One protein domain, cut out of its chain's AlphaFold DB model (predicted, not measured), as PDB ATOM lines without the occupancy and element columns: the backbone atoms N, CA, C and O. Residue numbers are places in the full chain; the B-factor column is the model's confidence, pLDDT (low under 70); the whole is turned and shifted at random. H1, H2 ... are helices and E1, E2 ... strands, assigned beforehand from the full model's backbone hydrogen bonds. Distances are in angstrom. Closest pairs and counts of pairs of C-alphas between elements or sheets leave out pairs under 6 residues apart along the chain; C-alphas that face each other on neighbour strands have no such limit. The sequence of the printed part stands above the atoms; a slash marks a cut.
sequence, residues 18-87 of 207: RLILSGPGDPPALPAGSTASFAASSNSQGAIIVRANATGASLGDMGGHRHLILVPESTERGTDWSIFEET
ATOM      1  N   ARG A  18     167.352 313.254 243.481       90.44
ATOM      2  CA  ARG A  18     168.335 314.213 242.961       90.44
ATOM      3  C   ARG A  18     169.251 313.542 241.951       90.44
ATOM      4  O   ARG A  18     169.778 312.460 242.207       90.44
ATOM      5  N   LEU A  19     169.479 314.219 240.829       93.44
ATOM      6  CA  LEU A  19     170.491 313.826 239.855       93.44
ATOM      7  C   LEU A  19     171.853 314.410 240.251       93.44
ATOM      8  O   LEU A  19     171.981 315.604 240.526       93.44
ATOM      9  N   ILE A  20     172.886 313.575 240.237       92.94
ATOM     10  CA  ILE A  20     174.283 313.997 240.306       92.94
ATOM     11  C   ILE A  20     174.934 313.623 238.990       92.94
ATOM     12  O   ILE A  20     174.931 312.461 238.602       92.94
ATOM     13  N   LEU A  21     175.554 314.602 238.345       91.94
ATOM     14  CA  LEU A  21     176.489 314.372 237.255       91.94
ATOM     15  C   LEU A  21     177.878 314.793 237.727       91.94
ATOM     16  O   LEU A  21     178.017 315.793 238.427       91.94
ATOM     17  N   SER A  22     178.891 314.035 237.334       86.56
ATOM     18  CA  SER A  22     180.301 314.274 237.645       86.56
ATOM     19  C   SER A  22     181.120 314.268 236.355       86.56
ATOM     20  O   SER A  22     180.633 313.896 235.284       86.56
ATOM     21  N   GLY A  23     182.369 314.715 236.426       84.75
ATOM     22  CA  GLY A  23     183.304 314.567 235.320       84.75
ATOM     23  C   GLY A  23     184.688 315.121 235.639       84.75
ATOM     24  O   GLY A  23     184.959 315.508 236.777       84.75
ATOM     25  N   PRO A  24     185.584 315.187 234.642       78.12
ATOM     26  CA  PRO A  24     186.922 315.736 234.833       78.12
ATOM     27  C   PRO A  24     186.877 317.136 235.467       78.12
ATOM     28  O   PRO A  24     186.214 318.037 234.952       78.12
ATOM     29  N   GLY A  25     187.565 317.302 236.602       79.50
ATOM     30  CA  GLY A  25     187.620 318.563 237.354       79.50
ATOM     31  C   GLY A  25     186.352 318.935 238.136       79.50
ATOM     32  O   GLY A  25     186.291 320.040 238.668       79.50
ATOM     33  N   ASP A  26     185.359 318.046 238.212       85.38
ATOM     34  CA  ASP A  26     184.051 318.293 238.824       85.38
ATOM     35  C   ASP A  26     183.576 317.029 239.572       85.38
ATOM     36  O   ASP A  26     182.947 316.144 238.973       85.38
ATOM     37  N   PRO A  27     183.971 316.870 240.850       88.00
ATOM     38  CA  PRO A  27     183.692 315.659 241.613       88.00
ATOM     39  C   PRO A  27     182.186 315.494 241.876       88.00
ATOM     40  O   PRO A  27     181.468 316.490 241.990       88.00
ATOM     41  N   PRO A  28     181.685 314.252 242.021       91.25
ATOM     42  CA  PRO A  28     180.286 314.031 242.364       91.25
ATOM     43  C   PRO A  28     179.956 314.692 243.704       91.25
ATOM     44  O   PRO A  28     180.746 314.646 244.647       91.25
ATOM     45  N   ALA A  29     178.757 315.266 243.807       90.94
ATOM     46  CA  ALA A  29     178.257 315.901 245.025       90.94
ATOM     47  C   ALA A  29     177.818 314.865 246.084       90.94
ATOM     48  O   ALA A  29     176.670 314.854 246.525       90.94
ATOM     49  N   LEU A  30     178.746 313.985 246.460       92.44
ATOM     50  CA  LEU A  30     178.623 312.929 247.462       92.44
ATOM     51  C   LEU A  30     179.689 313.123 248.552       92.44
ATOM     52  O   LEU A  30     180.709 313.771 248.291       92.44
ATOM     53  N   PRO A  31     179.497 312.570 249.763       91.50
ATOM     54  CA  PRO A  31     180.491 312.657 250.827       91.50
ATOM     55  C   PRO A  31     181.872 312.168 250.372       91.50
ATOM     56  O   PRO A  31     182.018 311.111 249.754       91.50
ATOM     57  N   ALA A  32     182.902 312.969 250.644       90.81
ATOM     58  CA  ALA A  32     184.255 312.667 250.198       90.81
ATOM     59  C   ALA A  32     184.766 311.374 250.850       90.81
ATOM     60  O   ALA A  32     184.675 311.197 252.063       90.81
ATOM     61  N   GLY A  33     185.328 310.476 250.039       89.19
ATOM     62  CA  GLY A  33     185.854 309.195 250.513       89.19
ATOM     63  C   GLY A  33     184.798 308.111 250.758       89.19
ATOM     64  O   GLY A  33     185.174 307.010 251.160       89.19
ATOM     65  N   SER A  34     183.508 308.366 250.499       91.56
ATOM     66  CA  SER A  34     182.501 307.302 250.533       91.56
ATOM     67  C   SER A  34     182.639 306.362 249.331       91.56
ATOM     68  O   SER A  34     183.097 306.754 248.253       91.56
ATOM     69  N   THR A  35     182.225 305.104 249.494       93.62
ATOM     70  CA  THR A  35     182.243 304.098 248.415       93.62
ATOM     71  C   THR A  35     181.407 304.538 247.215       93.62
ATOM     72  O   THR A  35     181.833 304.372 246.074       93.62
ATOM     73  N   ALA A  36     180.267 305.182 247.475       92.62
ATOM     74  CA  ALA A  36     179.411 305.762 246.449       92.62
ATOM     75  C   ALA A  36     180.113 306.892 245.676       92.62
ATOM     76  O   ALA A  36     180.001 306.959 244.454       92.62
ATOM     77  N   SER A  37     180.871 307.752 246.369       93.12
ATOM     78  CA  SER A  37     181.647 308.831 245.746       93.12
ATOM     79  C   SER A  37     182.734 308.292 244.812       93.12
ATOM     80  O   SER A  37     182.881 308.780 243.688       93.12
ATOM     81  N   PHE A  38     183.438 307.228 245.217       92.00
ATOM     82  CA  PHE A  38     184.396 306.544 244.343       92.00
ATOM     83  C   PHE A  38     183.713 305.928 243.118       92.00
ATOM     84  O   PHE A  38     184.132 306.198 241.994       92.00
ATOM     85  N   ALA A  39     182.628 305.175 243.313       92.50
ATOM     86  CA  ALA A  39     181.902 304.537 242.216       92.50
ATOM     87  C   ALA A  39     181.361 305.563 241.197       92.50
ATOM     88  O   ALA A  39     181.574 305.419 239.993       92.50
ATOM     89  N   ALA A  40     180.743 306.649 241.674       92.00
ATOM     90  CA  ALA A  40     180.216 307.726 240.831       92.00
ATOM     91  C   ALA A  40     181.307 308.590 240.168       92.00
ATOM     92  O   ALA A  40     181.033 309.314 239.212       92.00
ATOM     93  N   SER A  41     182.543 308.554 240.669       89.81
ATOM     94  CA  SER A  41     183.680 309.224 240.023       89.81
ATOM     95  C   SER A  41     184.260 308.392 238.880       89.81
ATOM     96  O   SER A  41     184.804 308.952 237.931       89.81
ATOM     97  N   SER A  42     184.153 307.063 238.956       87.56
ATOM     98  CA  SER A  42     184.747 306.145 237.980       87.56
ATOM     99  C   SER A  42     183.835 305.804 236.797       87.56
ATOM    100  O   SER A  42     184.331 305.287 235.800       87.56
ATOM    101  N   ASN A  43     182.529 306.081 236.877       84.06
ATOM    102  CA  ASN A  43     181.554 305.633 235.875       84.06
ATOM    103  C   ASN A  43     181.255 306.635 234.741       84.06
ATOM    104  O   ASN A  43     180.502 306.299 233.832       84.06
ATOM    105  N   SER A  44     181.784 307.864 234.798       79.94
ATOM    106  CA  SER A  44     181.500 308.967 233.851       79.94
ATOM    107  C   SER A  44     180.012 309.333 233.667       79.94
ATOM    108  O   SER A  44     179.680 310.119 232.782       79.94
ATOM    109  N   GLN A  45     179.111 308.782 234.485       84.38
ATOM    110  CA  GLN A  45     177.652 308.910 234.364       84.38
ATOM    111  C   GLN A  45     177.011 309.564 235.594       84.38
ATOM    112  O   GLN A  45     175.879 310.037 235.515       84.38
ATOM    113  N   GLY A  46     177.730 309.629 236.718       91.62
ATOM    114  CA  GLY A  46     177.239 310.215 237.960       91.62
ATOM    115  C   GLY A  46     176.394 309.237 238.777       91.62
ATOM    116  O   GLY A  46     176.726 308.055 238.866       91.62
ATOM    117  N   ALA A  47     175.339 309.728 239.426       94.94
ATOM    118  CA  ALA A  47     174.484 308.940 240.313       94.94
ATOM    119  C   ALA A  47     173.082 309.551 240.467       94.94
ATOM    120  O   ALA A  47     172.873 310.743 240.235       94.94
ATOM    121  N   ILE A  48     172.130 308.744 240.933       94.75
ATOM    122  CA  ILE A  48     170.822 309.203 241.411       94.75
ATOM    123  C   ILE A  48     170.782 309.030 242.926       94.75
ATOM    124  O   ILE A  48     171.095 307.961 243.443       94.75
ATOM    125  N   ILE A  49     170.377 310.073 243.639       92.69
ATOM    126  CA  ILE A  49     170.102 310.007 245.072       92.69
ATOM    127  C   ILE A  49     168.603 309.844 245.253       92.69
ATOM    128  O   ILE A  49     167.833 310.630 244.706       92.69
ATOM    129  N   VAL A  50     168.205 308.883 246.076       91.00
ATOM    130  CA  VAL A  50     166.841 308.747 246.581       91.00
ATOM    131  C   VAL A  50     166.874 308.944 248.089       91.00
ATOM    132  O   VAL A  50     167.623 308.264 248.794       91.00
ATOM    133  N   ARG A  51     166.065 309.868 248.609       84.50
ATOM    134  CA  ARG A  51     165.847 309.951 250.055       84.50
ATOM    135  C   ARG A  51     165.027 308.744 250.492       84.50
ATOM    136  O   ARG A  51     163.945 308.502 249.964       84.50
ATOM    137  N   ALA A  52     165.546 307.989 251.451       77.62
ATOM    138  CA  ALA A  52     164.825 306.881 252.049       77.62
ATOM    139  C   ALA A  52     164.287 307.317 253.409       77.62
ATOM    140  O   ALA A  52     165.051 307.686 254.296       77.62
ATOM    141  N   ASN A  53     162.970 307.229 253.595       65.38
ATOM    142  CA  ASN A  53     162.390 307.385 254.923       65.38
ATOM    143  C   ASN A  53     162.888 306.235 255.809       65.38
ATOM    144  O   ASN A  53     162.944 305.081 255.371       65.38
ATOM    145  N   ALA A  54     163.226 306.532 257.062       54.88
ATOM    146  CA  ALA A  54     163.585 305.530 258.061       54.88
ATOM    147  C   ALA A  54     162.339 304.734 258.508       54.88
ATOM    148  O   ALA A  54     161.915 304.789 259.659       54.88
ATOM    149  N   THR A  55     161.703 303.984 257.605       45.38
ATOM    150  CA  THR A  55     160.627 303.053 257.961       45.38
ATOM    151  C   THR A  55     161.238 301.810 258.605       45.38
ATOM    152  O   THR A  55     161.489 300.797 257.957       45.38
ATOM    153  N   GLY A  56     161.521 301.911 259.904       45.34
ATOM    154  CA  GLY A  56     162.042 300.799 260.704       45.34
ATOM    155  C   GLY A  56     163.074 301.165 261.768       45.34
ATOM    156  O   GLY A  56     163.655 300.252 262.349       45.34
ATOM    157  N   ALA A  57     163.306 302.453 262.043       45.50
ATOM    158  CA  ALA A  57     164.130 302.869 263.172       45.50
ATOM    159  C   ALA A  57     163.535 302.322 264.483       45.50
ATOM    160  O   ALA A  57     162.526 302.811 264.995       45.50
ATOM    161  N   SER A  58     164.157 301.265 265.009       43.66
ATOM    162  CA  SER A  58     163.981 300.827 266.390       43.66
ATOM    163  C   SER A  58     164.166 302.040 267.300       43.66
ATOM    164  O   SER A  58     165.076 302.833 267.060       43.66
ATOM    165  N   LEU A  59     163.312 302.182 268.326       45.09
ATOM    166  CA  LEU A  59     163.398 303.239 269.342       45.09
ATOM    167  C   LEU A  59     164.854 303.385 269.819       45.09
ATOM    168  O   LEU A  59     165.326 302.581 270.620       45.09
ATOM    169  N   GLY A  60     165.580 304.363 269.284       50.31
ATOM    170  CA  GLY A  60     167.020 304.505 269.500       50.31
ATOM    171  C   GLY A  60     167.747 305.234 268.373       50.31
ATOM    172  O   GLY A  60     168.721 305.926 268.655       50.31
ATOM    173  N   ASP A  61     167.256 305.148 267.133       50.97
ATOM    174  CA  ASP A  61     167.851 305.872 266.005       50.97
ATOM    175  C   ASP A  61     167.226 307.271 265.886       50.97
ATOM    176  O   ASP A  61     166.151 307.468 265.312       50.97
ATOM    177  N   MET A  62     167.844 308.250 266.549       47.34
ATOM    178  CA  MET A  62     167.419 309.647 266.481       47.34
ATOM    179  C   MET A  62     167.823 310.243 265.125       47.34
ATOM    180  O   MET A  62     168.932 310.743 264.976       47.34
ATOM    181  N   GLY A  63     166.904 310.224 264.157       52.38
ATOM    182  CA  GLY A  63     166.867 311.197 263.056       52.38
ATOM    183  C   GLY A  63     168.061 311.204 262.096       52.38
ATOM    184  O   GLY A  63     168.450 312.273 261.632       52.38
ATOM    185  N   GLY A  64     168.658 310.047 261.803       57.97
ATOM    186  CA  GLY A  64     169.703 309.950 260.784       57.97
ATOM    187  C   GLY A  64     169.156 310.204 259.376       57.97
ATOM    188  O   GLY A  64     168.136 309.633 258.987       57.97
ATOM    189  N   HIS A  65     169.849 311.031 258.588       66.81
ATOM    190  CA  HIS A  65     169.593 311.121 257.153       66.81
ATOM    191  C   HIS A  65     169.920 309.769 256.512       66.81
ATOM    192  O   HIS A  65     171.014 309.248 256.713       66.81
ATOM    193  N   ARG A  66     168.991 309.192 255.746       83.12
ATOM    194  CA  ARG A  66     169.221 307.945 255.010       83.12
ATOM    195  C   ARG A  66     169.016 308.182 253.522       83.12
ATOM    196  O   ARG A  66     167.926 308.536 253.069       83.12
ATOM    197  N   HIS A  67     170.071 307.964 252.751       87.69
ATOM    198  CA  HIS A  67     170.074 308.159 251.310       87.69
ATOM    199  C   HIS A  67     170.469 306.867 250.603       87.69
ATOM    200  O   HIS A  67     171.454 306.224 250.959       87.69
ATOM    201  N   LEU A  68     169.711 306.496 249.575       93.19
ATOM    202  CA  LEU A  68     170.108 305.453 248.639       93.19
ATOM    203  C   LEU A  68     170.771 306.120 247.439       93.19
ATOM    204  O   LEU A  68     170.159 306.951 246.769       93.19
ATOM    205  N   ILE A  69     172.020 305.756 247.176       94.50
ATOM    206  CA  ILE A  69     172.794 306.240 246.038       94.50
ATOM    207  C   ILE A  69     172.814 305.143 244.979       94.50
ATOM    208  O   ILE A  69     173.381 304.071 245.187       94.50
ATOM    209  N   LEU A  70     172.172 305.414 243.849       95.69
ATOM    210  CA  LEU A  70     172.095 304.531 242.694       95.69
ATOM    211  C   LEU A  70     173.154 304.966 241.683       95.69
ATOM    212  O   LEU A  70     173.063 306.051 241.105       95.69
ATOM    213  N   VAL A  71     174.160 304.127 241.476       95.38
ATOM    214  CA  VAL A  71     175.270 304.394 240.557       95.38
ATOM    215  C   VAL A  71     175.109 303.489 239.333       95.38
ATOM    216  O   VAL A  71     175.144 302.264 239.495       95.38
ATOM    217  N   PRO A  72     174.902 304.054 238.131       94.44
ATOM    218  CA  PRO A  72     174.783 303.271 236.911       94.44
ATOM    219  C   PRO A  72     176.152 302.816 236.402       94.44
ATOM    220  O   PRO A  72     177.148 303.538 236.515       94.44
ATOM    221  N   GLU A  73     176.171 301.645 235.778       91.38
ATOM    222  CA  GLU A  73     177.280 301.121 234.991       91.38
ATOM    223  C   GLU A  73     176.746 300.662 233.628       91.38
ATOM    224  O   GLU A  73     175.841 299.828 233.538       91.38
ATOM    225  N   SER A  74     177.278 301.234 232.544       88.19
ATOM    226  CA  SER A  74     176.925 300.789 231.194       88.19
ATOM    227  C   SER A  74     177.619 299.474 230.871       88.19
ATOM    228  O   SER A  74     178.843 299.395 230.849       88.19
ATOM    229  N   THR A  75     176.822 298.466 230.543       89.06
ATOM    230  CA  THR A  75     177.272 297.151 230.086       89.06
ATOM    231  C   THR A  75     176.748 296.880 228.676       89.06
ATOM    232  O   THR A  75     175.839 297.556 228.192       89.06
ATOM    233  N   GLU A  76     177.257 295.838 228.013       89.88
ATOM    234  CA  GLU A  76     176.752 295.407 226.696       89.88
ATOM    235  C   GLU A  76     175.258 295.024 226.709       89.88
ATOM    236  O   GLU A  76     174.604 295.036 225.668       89.88
ATOM    237  N   ARG A  77     174.700 294.680 227.880       90.31
ATOM    238  CA  ARG A  77     173.305 294.235 228.046       90.31
ATOM    239  C   ARG A  77     172.351 295.355 228.470       90.31
ATOM    240  O   ARG A  77     171.150 295.112 228.564       90.31
ATOM    241  N   GLY A  78     172.866 296.555 228.733       89.06
ATOM    242  CA  GLY A  78     172.110 297.683 229.275       89.06
ATOM    243  C   GLY A  78     172.797 298.297 230.492       89.06
ATOM    244  O   GLY A  78     174.015 298.213 230.636       89.06
ATOM    245  N   THR A  79     172.021 298.929 231.368       91.00
ATOM    246  CA  THR A  79     172.546 299.591 232.570       91.00
ATOM    247  C   THR A  79     172.375 298.697 233.792       91.00
ATOM    248  O   THR A  79     171.242 298.445 234.211       91.00
ATOM    249  N   ASP A  80     173.492 298.273 234.381       93.69
ATOM    250  CA  ASP A  80     173.506 297.647 235.701       93.69
ATOM    251  C   ASP A  80     173.556 298.750 236.769       93.69
ATOM    252  O   ASP A  80     174.168 299.803 236.575       93.69
ATOM    253  N   TRP A  81     172.873 298.538 237.895       94.25
ATOM    254  CA  TRP A  81     172.758 299.536 238.960       94.25
ATOM    255  C   TRP A  81     173.359 299.009 240.255       94.25
ATOM    256  O   TRP A  81     172.896 298.008 240.803       94.25
ATOM    257  N   SER A  82     174.350 299.732 240.773       95.38
ATOM    258  CA  SER A  82     174.868 299.525 242.124       95.38
ATOM    259  C   SER A  82     174.129 300.422 243.109       95.38
ATOM    260  O   SER A  82     173.919 301.605 242.840       95.38
ATOM    261  N   ILE A  83     173.744 299.864 244.256       95.50
ATOM    262  CA  ILE A  83     173.035 300.585 245.318       95.50
ATOM    263  C   ILE A  83     173.964 300.717 246.520       95.50
ATOM    264  O   ILE A  83     174.457 299.716 247.038       95.50
ATOM    265  N   PHE A  84     174.161 301.948 246.982       94.00
ATOM    266  CA  PHE A  84     174.901 302.259 248.198       94.00
ATOM    267  C   PHE A  84     173.980 302.961 249.190       94.00
ATOM    268  O   PHE A  84     173.164 303.793 248.802       94.00
ATOM    269  N   GLU A  85     174.119 302.638 250.469       92.12
ATOM    270  CA  GLU A  85     173.449 303.363 251.544       92.12
ATOM    271  C   GLU A  85     174.409 304.411 252.111       92.12
ATOM    272  O   GLU A  85     175.545 304.087 252.457       92.12
ATOM    273  N   GLU A  86     173.958 305.660 252.172       89.38
ATOM    274  CA  GLU A  86     174.701 306.782 252.735       89.38
ATOM    275  C   GLU A  86     173.913 307.375 253.902       89.38
ATOM    276  O   GLU A  86     172.728 307.697 253.772       89.38
ATOM    277  N   THR A  87     174.587 307.505 255.044       86.94
ATOM    278  CA  THR A  87     174.004 308.021 256.288       86.94
ATOM    279  C   THR A  87     174.582 309.377 256.690       86.94
ATOM    280  O   THR A  87     174.121 309.998 257.646       86.94
TER     281      THR A  87
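What this domain is: This is residues 18 to 87 of the 207 residues of an uncharacterized protein of Corynebacterium casei LMG S-19264 (UniProt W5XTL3). A twisted antiparallel sheet of four strands has one short helix, H1, packed over one face and no named helix over the other. The two longest strands, E3 and E4, make a long hairpin that runs on past E2 at one end, while residues 55 to 62 of the loop between E2 and E3 stick out at the other end. The printed part has 70 residues, with one named helix and four named strands in the chain order E1, H1, E2, E3, E4; across the sheet the order is E1, E2, E3, E4. The class is mixed, helices and strands, with under half of the residues in named elements. The whole is only just loose, close to compact, with a radius of gyration of the C-alphas of 13.6 A and spans of 44 by 30 by 18 A.

Where its parts are: In the sheet, E3 is residues 67 to 75, 25.0 A from first to last C-alpha, and E4 is residues 78 to 86, 25.3 A. E2 is residues 47 to 51, 13.1 A, and E1 is residues 18 to 20, 6.5 A. H1 is residues 35 to 42, 10.9 A. C-alpha 18 is at (168.335, 314.213, 242.961), C-alpha 35 at (182.243, 304.098, 248.415) and C-alpha 86 at (174.701, 306.782, 252.735).

How they stand to each other: The sheet is only just strongly twisted, its C-alphas lying up to 4.2 A off the best plane. E2, E3 and E4 form a meander, each strand the antiparallel neighbour of the one before. E3 and E4 are a hairpin at 156 degrees between directions, with N 71 and O 82 within hydrogen-bond range at 2.9 A. E2 and E3 are also a hairpin, at 153 degrees, with N 50 and O 68 at 2.8 A. The edge strand E1 is antiparallel to E2 at 155 degrees, with N 20 and O 47 at 2.8 A; it is apart from E3 and E4. H1 is on the sheet at a height over the sheet of 8.5 A, over E3, and runs slantwise to the strands, at 35 degrees to E3 on the local plane. The closest C-alphas of H1 and E3 are those of Ala 40 and Val 71, 6.0 A apart. In H1 every O i to N i+4 pair is within hydrogen-bond range.

The domain as a whole: The two C-alphas farthest apart are those of Leu 59 and Glu 76, at 45.4 A. The printed part has no cut. The links E1 to H1 and E2 to E3 are long, with 14 and 15 residues; residues 55 to 62 stand free. The mean pLDDT of the printed part is 82.9, and residues 53 to 65 are under 70.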